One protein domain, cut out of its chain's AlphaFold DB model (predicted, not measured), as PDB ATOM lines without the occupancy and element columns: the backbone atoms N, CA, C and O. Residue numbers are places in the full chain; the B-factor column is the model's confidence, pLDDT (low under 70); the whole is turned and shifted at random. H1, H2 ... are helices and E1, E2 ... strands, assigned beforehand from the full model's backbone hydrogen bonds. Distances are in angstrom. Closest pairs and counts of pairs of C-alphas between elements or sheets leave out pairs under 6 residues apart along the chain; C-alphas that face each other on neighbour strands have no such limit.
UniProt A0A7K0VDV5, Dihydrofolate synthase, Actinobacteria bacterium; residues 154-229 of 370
ATOM      1  N   GLY A 154     120.761 143.877 147.184       97.00
ATOM      2  CA  GLY A 154     120.752 142.582 146.506       97.00
ATOM      3  C   GLY A 154     121.472 142.569 145.153       97.00
ATOM      4  O   GLY A 154     121.661 141.492 144.590       97.00
ATOM      5  N   LEU A 155     121.894 143.728 144.636       97.19
ATOM      6  CA  LEU A 155     122.647 143.845 143.384       97.19
ATOM      7  C   LEU A 155     124.011 144.491 143.641       97.19
ATOM      8  O   LEU A 155     125.048 143.821 143.586       97.19
ATOM      9  N   GLU A 156     124.008 145.780 143.971       97.94
ATOM     10  CA  GLU A 156     125.227 146.543 144.223       97.94
ATOM     11  C   GLU A 156     125.758 146.288 145.644       97.94
ATOM     12  O   GLU A 156     126.934 145.965 145.786       97.94
ATOM     13  N   PHE A 157     124.888 146.291 146.657       98.56
ATOM     14  CA  PHE A 157     125.219 146.052 148.073       98.56
ATOM     15  C   PHE A 157     124.202 145.097 148.724       98.56
ATOM     16  O   PHE A 157     123.211 144.731 148.093       98.56
ATOM     17  N   GLY A 158     124.410 144.683 149.975       98.56
ATOM     18  CA  GLY A 158     123.416 143.926 150.745       98.56
ATOM     19  C   GLY A 158     124.003 143.070 151.865       98.56
ATOM     20  O   GLY A 158     125.201 143.099 152.134       98.56
ATOM     21  N   VAL A 159     123.156 142.268 152.503       98.56
ATOM     22  CA  VAL A 159     123.563 141.307 153.539       98.56
ATOM     23  C   VAL A 159     124.043 140.006 152.885       98.56
ATOM     24  O   VAL A 159     123.311 139.388 152.113       98.56
ATOM     25  N   LEU A 160     125.268 139.572 153.197       98.38
ATOM     26  CA  LEU A 160     125.830 138.284 152.757       98.38
ATOM     27  C   LEU A 160     125.647 137.181 153.801       98.38
ATOM     28  O   LEU A 160     125.480 136.013 153.453       98.38
ATOM     29  N   GLY A 161     125.686 137.550 155.080       97.62
ATOM     30  CA  GLY A 161     125.564 136.627 156.200       97.62
ATOM     31  C   GLY A 161     124.938 137.301 157.413       97.62
ATOM     32  O   GLY A 161     125.189 138.476 157.679       97.62
ATOM     33  N   ARG A 162     124.124 136.542 158.149       96.69
ATOM     34  CA  ARG A 162     123.502 136.951 159.411       96.69
ATOM     35  C   ARG A 162     123.565 135.789 160.392       96.69
ATOM     36  O   ARG A 162     123.216 134.664 160.037       96.69
ATOM     37  N   GLY A 163     123.954 136.075 161.627       95.25
ATOM     38  CA  GLY A 163     123.818 135.166 162.760       95.25
ATOM     39  C   GLY A 163     123.224 135.888 163.964       95.25
ATOM     40  O   GLY A 163     123.615 137.014 164.266       95.25
ATOM     41  N   VAL A 164     122.289 135.242 164.664       91.81
ATOM     42  CA  VAL A 164     121.762 135.757 165.937       91.81
ATOM     43  C   VAL A 164     122.886 135.773 166.973       91.81
ATOM     44  O   VAL A 164     123.658 134.818 167.084       91.81
ATOM     45  N   ALA A 165     122.972 136.854 167.743       92.44
ATOM     46  CA  ALA A 165     123.958 137.029 168.798       92.44
ATOM     47  C   ALA A 165     123.299 137.548 170.081       92.44
ATOM     48  O   ALA A 165     122.183 138.066 170.084       92.44
ATOM     49  N   VAL A 166     123.997 137.423 171.211       89.56
ATOM     50  CA  VAL A 166     123.493 137.963 172.479       89.56
ATOM     51  C   VAL A 166     123.365 139.481 172.361       89.56
ATOM     52  O   VAL A 166     124.362 140.181 172.219       89.56
ATOM     53  N   GLY A 167     122.132 139.979 172.452       91.12
ATOM     54  CA  GLY A 167     121.836 141.410 172.368       91.12
ATOM     55  C   GLY A 167     121.673 141.964 170.951       91.12
ATOM     56  O   GLY A 167     121.587 143.178 170.819       91.12
ATOM     57  N   GLY A 168     121.621 141.117 169.916       95.94
ATOM     58  CA  GLY A 168     121.398 141.555 168.540       95.94
ATOM     59  C   GLY A 168     121.822 140.500 167.523       95.94
ATOM     60  O   GLY A 168     121.400 139.345 167.592       95.94
ATOM     61  N   GLN A 169     122.673 140.889 166.580       97.69
ATOM     62  CA  GLN A 169     123.108 140.038 165.475       97.69
ATOM     63  C   GLN A 169     124.540 140.356 165.035       97.69
ATOM     64  O   GLN A 169     125.040 141.457 165.255       97.69
ATOM     65  N   VAL A 170     125.204 139.377 164.423       98.31
ATOM     66  CA  VAL A 170     126.494 139.545 163.742       98.31
ATOM     67  C   VAL A 170     126.271 139.384 162.246       98.31
ATOM     68  O   VAL A 170     125.620 138.430 161.809       98.31
ATOM     69  N   LEU A 171     126.791 140.334 161.477       98.69
ATOM     70  CA  LEU A 171     126.543 140.485 160.053       98.69
ATOM     71  C   LEU A 171     127.835 140.370 159.246       98.69
ATOM     72  O   LEU A 171     128.900 140.824 159.668       98.69
ATOM     73  N   THR A 172     127.690 139.833 158.039       98.62
ATOM     74  CA  THR A 172     128.625 140.033 156.935       98.62
ATOM     75  C   THR A 172     127.908 140.867 155.885       98.62
ATOM     76  O   THR A 172     126.890 140.431 155.338       98.62
ATOM     77  N   LEU A 173     128.407 142.070 155.620       98.62
ATOM     78  CA  LEU A 173     127.782 143.043 154.726       98.62
ATOM     79  C   LEU A 173     128.628 143.232 153.470       98.62
ATOM     80  O   LEU A 173     129.826 143.467 153.554       98.62
ATOM     81  N   LYS A 174     127.994 143.187 152.302       98.19
ATOM     82  CA  LYS A 174     128.567 143.684 151.052       98.19
ATOM     83  C   LYS A 174     128.222 145.166 150.932       98.19
ATOM     84  O   LYS A 174     127.049 145.492 150.759       98.19
ATOM     85  N   GLY A 175     129.219 146.039 151.010       97.00
ATOM     86  CA  GLY A 175     129.100 147.450 150.647       97.00
ATOM     87  C   GLY A 175     129.153 147.665 149.130       97.00
ATOM     88  O   GLY A 175     129.129 146.722 148.338       97.00
ATOM     89  N   LEU A 176     129.251 148.921 148.708       96.56
ATOM     90  CA  LEU A 176     129.468 149.321 147.318       96.56
ATOM     91  C   LEU A 176     130.861 148.926 146.821       96.56
ATOM     92  O   LEU A 176     131.030 148.636 145.633       96.56
ATOM     93  N   ARG A 177     131.852 148.910 147.725       92.56
ATOM     94  CA  ARG A 177     133.254 148.666 147.375       92.56
ATOM     95  C   ARG A 177     133.840 147.396 147.978       92.56
ATOM     96  O   ARG A 177     134.536 146.672 147.263       92.56
ATOM     97  N   SER A 178     133.551 147.145 149.250       94.12
ATOM     98  CA  SER A 178     134.178 146.081 150.034       94.12
ATOM     99  C   SER A 178     133.160 145.231 150.780       94.12
ATOM    100  O   SER A 178     131.992 145.593 150.925       94.12
ATOM    101  N   GLU A 179     133.615 144.071 151.244       97.50
ATOM    102  CA  GLU A 179     132.869 143.224 152.167       97.50
ATOM    103  C   GLU A 179     133.366 143.470 153.593       97.50
ATOM    104  O   GLU A 179     134.568 143.569 153.839       97.50
ATOM    105  N   TYR A 180     132.431 143.566 154.529       98.00
ATOM    106  CA  TYR A 180     132.678 143.867 155.929       98.00
ATOM    107  C   TYR A 180     132.173 142.695 156.773       98.00
ATOM    108  O   TYR A 180     130.970 142.442 156.853       98.00
ATOM    109  N   GLU A 181     133.102 141.955 157.374       97.88
ATOM    110  CA  GLU A 181     132.829 140.781 158.209       97.88
ATOM    111  C   GLU A 181     132.819 141.128 159.706       97.88
ATOM    112  O   GLU A 181     133.456 142.090 160.149       97.88
ATOM    113  N   ASP A 182     132.143 140.291 160.497       97.44
ATOM    114  CA  ASP A 182     132.052 140.399 161.958       97.44
ATOM    115  C   ASP A 182     131.479 141.744 162.446       97.44
ATOM    116  O   ASP A 182     131.927 142.316 163.442       97.44
ATOM    117  N   ILE A 183     130.473 142.266 161.739       98.56
ATOM    118  CA  ILE A 183     129.778 143.497 162.125       98.56
ATOM    119  C   ILE A 183     128.733 143.173 163.191       98.56
ATOM    120  O   ILE A 183     127.692 142.588 162.895       98.56
ATOM    121  N   PHE A 184     128.989 143.558 164.442       98.62
ATOM    122  CA  PHE A 184     127.993 143.444 165.505       98.62
ATOM    123  C   PHE A 184     126.974 144.584 165.418       98.62
ATOM    124  O   PHE A 184     127.340 145.757 165.478       98.62
ATOM    125  N   LEU A 185     125.695 144.227 165.328       98.56
ATOM    126  CA  LEU A 185     124.567 145.149 165.343       98.56
ATOM    127  C   LEU A 185     123.689 144.842 166.569       98.56
ATOM    128  O   LEU A 185     123.050 143.785 166.601       98.56
ATOM    129  N   PRO A 186     123.597 145.743 167.566       97.62
ATOM    130  CA  PRO A 186     122.818 145.537 168.792       97.62
ATOM    131  C   PRO A 186     121.307 145.774 168.590       97.62
ATOM    132  O   PRO A 186     120.639 146.384 169.426       97.62
ATOM    133  N   LEU A 187     120.763 145.320 167.459       97.56
ATOM    134  CA  LEU A 187     119.344 145.388 167.115       97.56
ATOM    135  C   LEU A 187     118.844 144.002 166.700       97.56
ATOM    136  O   LEU A 187     119.565 143.241 166.051       97.56
ATOM    137  N   PHE A 188     117.600 143.686 167.050       96.69
ATOM    138  CA  PHE A 188     116.960 142.415 166.707       96.69
ATOM    139  C   PHE A 188     116.213 142.487 165.374       96.69
ATOM    140  O   PHE A 188     115.753 143.552 164.961       96.69
ATOM    141  N   GLY A 189     116.035 141.326 164.744       94.94
ATOM    142  CA  GLY A 189     115.268 141.178 163.513       94.94
ATOM    143  C   GLY A 189     116.082 141.338 162.231       94.94
ATOM    144  O   GLY A 189     116.929 142.221 162.099       94.94
ATOM    145  N   GLU A 190     115.763 140.493 161.253       94.75
ATOM    146  CA  GLU A 190     116.382 140.476 159.921       94.75
ATOM    147  C   GLU A 190     116.309 141.830 159.207       94.75
ATOM    148  O   GLU A 190     117.305 142.287 158.660       94.75
ATOM    149  N   HIS A 191     115.174 142.524 159.303       95.44
ATOM    150  CA  HIS A 191     114.982 143.834 158.675       95.44
ATOM    151  C   HIS A 191     115.989 144.895 159.157       95.44
ATOM    152  O   HIS A 191     116.244 145.865 158.448       95.44
ATOM    153  N   GLN A 192     116.579 144.734 160.349       97.56
ATOM    154  CA  GLN A 192     117.633 145.633 160.825       97.56
ATOM    155  C   GLN A 192     118.992 145.344 160.174       97.56
ATOM    156  O   GLN A 192     119.790 146.269 160.036       97.56
ATOM    157  N   ALA A 193     119.248 144.113 159.719       97.94
ATOM    158  CA  ALA A 193     120.420 143.805 158.897       97.94
ATOM    159  C   ALA A 193     120.331 144.491 157.530       97.94
ATOM    160  O   ALA A 193     121.302 145.098 157.082       97.94
ATOM    161  N   ASP A 194     119.151 144.448 156.909       97.81
ATOM    162  CA  ASP A 194     118.883 145.130 155.638       97.81
ATOM    163  C   ASP A 194     119.048 146.653 155.805       97.81
ATOM    164  O   ASP A 194     119.768 147.304 155.042       97.81
ATOM    165  N   ASN A 195     118.490 147.225 156.881       98.38
ATOM    166  CA  ASN A 195     118.696 148.636 157.229       98.38
ATOM    167  C   ASN A 195     120.183 148.978 157.428       98.38
ATOM    168  O   ASN A 195     120.626 150.041 156.994       98.38
ATOM    169  N   ALA A 196     120.960 148.095 158.062       98.56
ATOM    170  CA  ALA A 196     122.396 148.286 158.245       98.56
ATOM    171  C   ALA A 196     123.151 148.270 156.907       98.56
ATOM    172  O   ALA A 196     124.009 149.124 156.683       98.56
ATOM    173  N   ALA A 197     122.799 147.368 155.987       98.56
ATOM    174  CA  ALA A 197     123.380 147.337 154.646       98.56
ATOM    175  C   ALA A 197     123.074 148.624 153.858       98.56
ATOM    176  O   ALA A 197     123.964 149.186 153.219       98.56
ATOM    177  N   VAL A 198     121.836 149.123 153.944       98.75
ATOM    178  CA  VAL A 198     121.423 150.398 153.333       98.75
ATOM    179  C   VAL A 198     122.194 151.574 153.934       98.75
ATOM    180  O   VAL A 198     122.682 152.423 153.191       98.75
ATOM    181  N   ALA A 199     122.339 151.617 155.261       98.38
ATOM    182  CA  ALA A 199     123.092 152.666 155.942       98.38
ATOM    183  C   ALA A 199     124.574 152.659 155.532       98.38
ATOM    184  O   ALA A 199     125.114 153.711 155.199       98.38
ATOM    185  N   LEU A 200     125.207 151.482 155.479       98.12
ATOM    186  CA  LEU A 200     126.589 151.329 155.016       98.12
ATOM    187  C   LEU A 200     126.760 151.856 153.585       98.12
ATOM    188  O   LEU A 200     127.632 152.685 153.335       98.12
ATOM    189  N   ALA A 201     125.889 151.433 152.666       98.12
ATOM    190  CA  ALA A 201     125.938 151.877 151.277       98.12
ATOM    191  C   ALA A 201     125.686 153.386 151.130       98.12
ATOM    192  O   ALA A 201     126.297 154.024 150.278       98.12
ATOM    193  N   ALA A 202     124.825 153.978 151.962       98.06
ATOM    194  CA  ALA A 202     124.602 155.424 151.984       98.06
ATOM    195  C   ALA A 202     125.847 156.199 152.440       98.06
ATOM    196  O   ALA A 202     126.179 157.225 151.848       98.06
ATOM    197  N   VAL A 203     126.557 155.694 153.453       96.88
ATOM    198  CA  VAL A 203     127.811 156.291 153.931       96.88
ATOM    199  C   VAL A 203     128.909 156.166 152.873       96.88
ATOM    200  O   VAL A 203     129.564 157.159 152.576       96.88
ATOM    201  N   GLU A 204     129.080 154.999 152.246       96.44
ATOM    202  CA  GLU A 204     130.038 154.824 151.142       96.44
ATOM    203  C   GLU A 204     129.672 155.676 149.919       96.44
ATOM    204  O   GLU A 204     130.544 156.245 149.273       96.44
ATOM    205  N   ALA A 205     128.385 155.819 149.591       96.44
ATOM    206  CA  ALA A 205     127.944 156.712 148.520       96.44
ATOM    207  C   ALA A 205     128.314 158.173 148.817       96.44
ATOM    208  O   ALA A 205     128.746 158.899 147.921       96.44
ATOM    209  N   PHE A 206     128.178 158.595 150.076       95.50
ATOM    210  CA  PHE A 206     128.552 159.934 150.516       95.50
ATOM    211  C   PHE A 206     130.077 160.137 150.510       95.50
ATOM    212  O   PHE A 206     130.569 161.160 150.032       95.50
ATOM    213  N   ILE A 207     130.837 159.150 150.994       90.75
ATOM    214  CA  ILE A 207     132.300 159.186 151.099       90.75
ATOM    215  C   ILE A 207     132.924 158.649 149.803       90.75
ATOM    216  O   ILE A 207     133.056 157.450 149.585       90.75
ATOM    217  N   GLY A 208     133.319 159.554 148.904       77.69
ATOM    218  CA  GLY A 208     134.043 159.184 147.680       77.69
ATOM    219  C   GLY A 208     133.164 158.616 146.554       77.69
ATOM    220  O   GLY A 208     133.679 157.998 145.616       77.69
ATOM    221  N   GLY A 209     131.839 158.815 146.615       83.88
ATOM    222  CA  GLY A 209     130.913 158.392 145.559       83.88
ATOM    223  C   GLY A 209     130.811 156.873 145.406       83.88
ATOM    224  O   GLY A 209     130.631 156.387 144.290       83.88
ATOM    225  N   GLY A 210     131.015 156.120 146.491       80.31
ATOM    226  CA  GLY A 210     131.030 154.655 146.503       80.31
ATOM    227  C   GLY A 210     132.331 154.019 146.006       80.31
ATOM    228  O   GLY A 210     132.378 152.806 145.809       80.31
ATOM    229  N   ASN A 211     133.383 154.810 145.760       84.50
ATOM    230  CA  ASN A 211     134.658 154.301 145.238       84.50
ATOM    231  C   ASN A 211     135.737 154.118 146.309       84.50
ATOM    232  O   ASN A 211     136.728 153.432 146.043       84.50
ATOM    233  N   GLU A 212     135.563 154.727 147.479       86.06
ATOM    234  CA  GLU A 212     136.490 154.613 148.600       86.06
ATOM    235  C   GLU A 212     136.010 153.538 149.575       86.06
ATOM    236  O   GLU A 212     134.817 153.386 149.825       86.06
ATOM    237  N   GLU A 213     136.958 152.759 150.084       87.81
ATOM    238  CA  GLU A 213     136.705 151.775 151.129       87.81
ATOM    239  C   GLU A 213     136.741 152.470 152.491       87.81
ATOM    240  O   GLU A 213     137.632 153.284 152.756       87.81
ATOM    241  N   LEU A 214     135.781 152.141 153.354       94.19
ATOM    242  CA  LEU A 214     135.784 152.608 154.734       94.19
ATOM    243  C   LEU A 214     136.709 151.733 155.573       94.19
ATOM    244  O   LEU A 214     136.823 150.527 155.357       94.19
ATOM    245  N   ASP A 215     137.332 152.334 156.582       95.50
ATOM    246  CA  ASP A 215     138.078 151.568 157.572       95.50
ATOM    247  C   ASP A 215     137.125 150.602 158.301       95.50
ATOM    248  O   ASP A 215     136.143 151.017 158.926       95.50
ATOM    249  N   VAL A 216     137.410 149.303 158.203       96.56
ATOM    250  CA  VAL A 216     136.574 148.239 158.767       96.56
ATOM    251  C   VAL A 216     136.395 148.371 160.280       96.56
ATOM    252  O   VAL A 216     135.325 148.041 160.795       96.56
ATOM    253  N   ASP A 217     137.397 148.873 161.002       97.56
ATOM    254  CA  ASP A 217     137.314 149.026 162.452       97.56
ATOM    255  C   ASP A 217     136.398 150.203 162.818       97.56
ATOM    256  O   ASP A 217     135.607 150.085 163.755       97.56
ATOM    257  N   ILE A 218     136.397 151.276 162.014       96.56
ATOM    258  CA  ILE A 218     135.435 152.385 162.145       96.56
ATOM    259  C   ILE A 218     134.010 151.898 161.860       96.56
ATOM    260  O   ILE A 218     133.084 152.237 162.598       96.56
ATOM    261  N   VAL A 219     133.816 151.080 160.821       97.69
ATOM    262  CA  VAL A 219     132.498 150.512 160.491       97.69
ATOM    263  C   VAL A 219     131.985 149.626 161.632       97.69
ATOM    264  O   VAL A 219     130.834 149.765 162.052       97.69
ATOM    265  N   ARG A 220     132.838 148.753 162.181       98.38
ATOM    266  CA  ARG A 220     132.505 147.904 163.338       98.38
ATOM    267  C   ARG A 220     132.135 148.723 164.567       98.38
ATOM    268  O   ARG A 220     131.119 148.432 165.196       98.38
ATOM    269  N   GLU A 221     132.935 149.733 164.906       97.81
ATOM    270  CA  GLU A 221     132.662 150.614 166.045       97.81
ATOM    271  C   GLU A 221     131.348 151.377 165.849       97.81
ATOM    272  O   GLU A 221     130.502 151.388 166.745       97.81
ATOM    273  N   GLY A 222     131.128 151.937 164.656       97.31
ATOM    274  CA  GLY A 222     129.904 152.655 164.311       97.31
ATOM    275  C   GLY A 222     128.652 151.799 164.495       97.31
ATOM    276  O   GLY A 222     127.713 152.225 165.168       97.31
ATOM    277  N   PHE A 223     128.647 150.571 163.965       98.50
ATOM    278  CA  PHE A 223     127.511 149.657 164.118       98.50
ATOM    279  C   PHE A 223     127.309 149.168 165.555       98.50
ATOM    280  O   PHE A 223     126.167 149.082 166.010       98.50
ATOM    281  N   ALA A 224     128.386 148.919 166.304       97.94
ATOM    282  CA  ALA A 224     128.297 148.478 167.695       97.94
ATOM    283  C   ALA A 224     127.659 149.528 168.627       97.94
ATOM    284  O   ALA A 224     127.142 149.171 169.688       97.94
ATOM    285  N   LEU A 225     127.681 150.808 168.238       96.75
ATOM    286  CA  LEU A 225     127.087 151.928 168.979       96.75
ATOM    287  C   LEU A 225     125.644 152.251 168.566       96.75
ATOM    288  O   LEU A 225     125.016 153.123 169.175       96.75
ATOM    289  N   VAL A 226     125.103 151.579 167.545       97.19
ATOM    290  CA  VAL A 226     123.753 151.855 167.044       97.19
ATOM    291  C   VAL A 226     122.720 151.621 168.140       97.19
ATOM    292  O   VAL A 226     122.732 150.623 168.853       97.19
ATOM    293  N   THR A 227     121.764 152.539 168.242       95.44
ATOM    294  CA  THR A 227     120.567 152.357 169.059       95.44
ATOM    295  C   THR A 227     119.339 152.737 168.245       95.44
ATOM    296  O   THR A 227     119.399 153.601 167.371       95.44
ATOM    297  N   SER A 228     118.214 152.081 168.518       96.31
ATOM    298  CA  SER A 228     116.925 152.418 167.915       96.31
ATOM    299  C   SER A 228     115.821 152.258 168.964       96.31
ATOM    300  O   SER A 228     115.195 151.199 169.053       96.31
ATOM    301  N   PRO A 229     115.634 153.265 169.841       95.75
ATOM    302  CA  PRO A 229     114.623 153.206 170.891       95.75
ATOM    303  C   PRO A 229     113.238 152.885 170.317       95.75
ATOM    304  O   PRO A 229     112.858 153.395 169.262       95.75
TER     305      PRO A 229
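What this domain is: This is residues 154 to 229 of the 370 residues of the protein "Dihydrofolate synthase" of Actinobacteria bacterium (UniProt A0A7K0VDV5). A twisted sheet of three strands has the long helix H1 packed on one face, making two layers, and the shorter H2 along edge strand E3. The printed part has 76 residues, with E1, E2, E3, H1 and H2 in chain order; the sheet, E1 - E2 - E3, is a meander, each strand the antiparallel neighbour of the one before. The class is mixed; the whole is compact, with radius of gyration of the C-alphas 11.4 A and spans 34 by 23 by 21 A.

How they stand to each other: Start at E1, residues 158 to 165, which bends by 62 degrees at residue 161. It forms a hairpin with E2, residues 168 to 174; N 163 and O 170, 2.9 A apart, are within hydrogen-bond range. E2 forms a hairpin with E3, residues 179 to 185; N 171 and O 183 are within range at 2.8 A. H1, residues 190 to 206, is on the sheet; its closest C-alphas to E1 are Ala 197 and Gly 158, 5.2 A. H2, residues 216 to 224, is over E3, its height over the sheet 7.6 A; the closest C-alphas are Ile 183 and Arg 220, 5.3 A. Every O i to N i+4 pair is within range in H1 and H2.

Where its parts are: Find C-alpha 158 at (123.416, 143.926, 150.745), where E1 begins its 19.3 A; E2 measures 19.0 A, E3 15.7 A, H1 24.8 A and H2 12.2 A, ending at C-alpha 224 (128.297, 148.478, 167.695).

The domain as a whole: The farthest C-alphas, Val 166 and Gly 209, are 34.6 A apart. The printed part has no cut and no long link; no printed residue is under 70 in pLDDT.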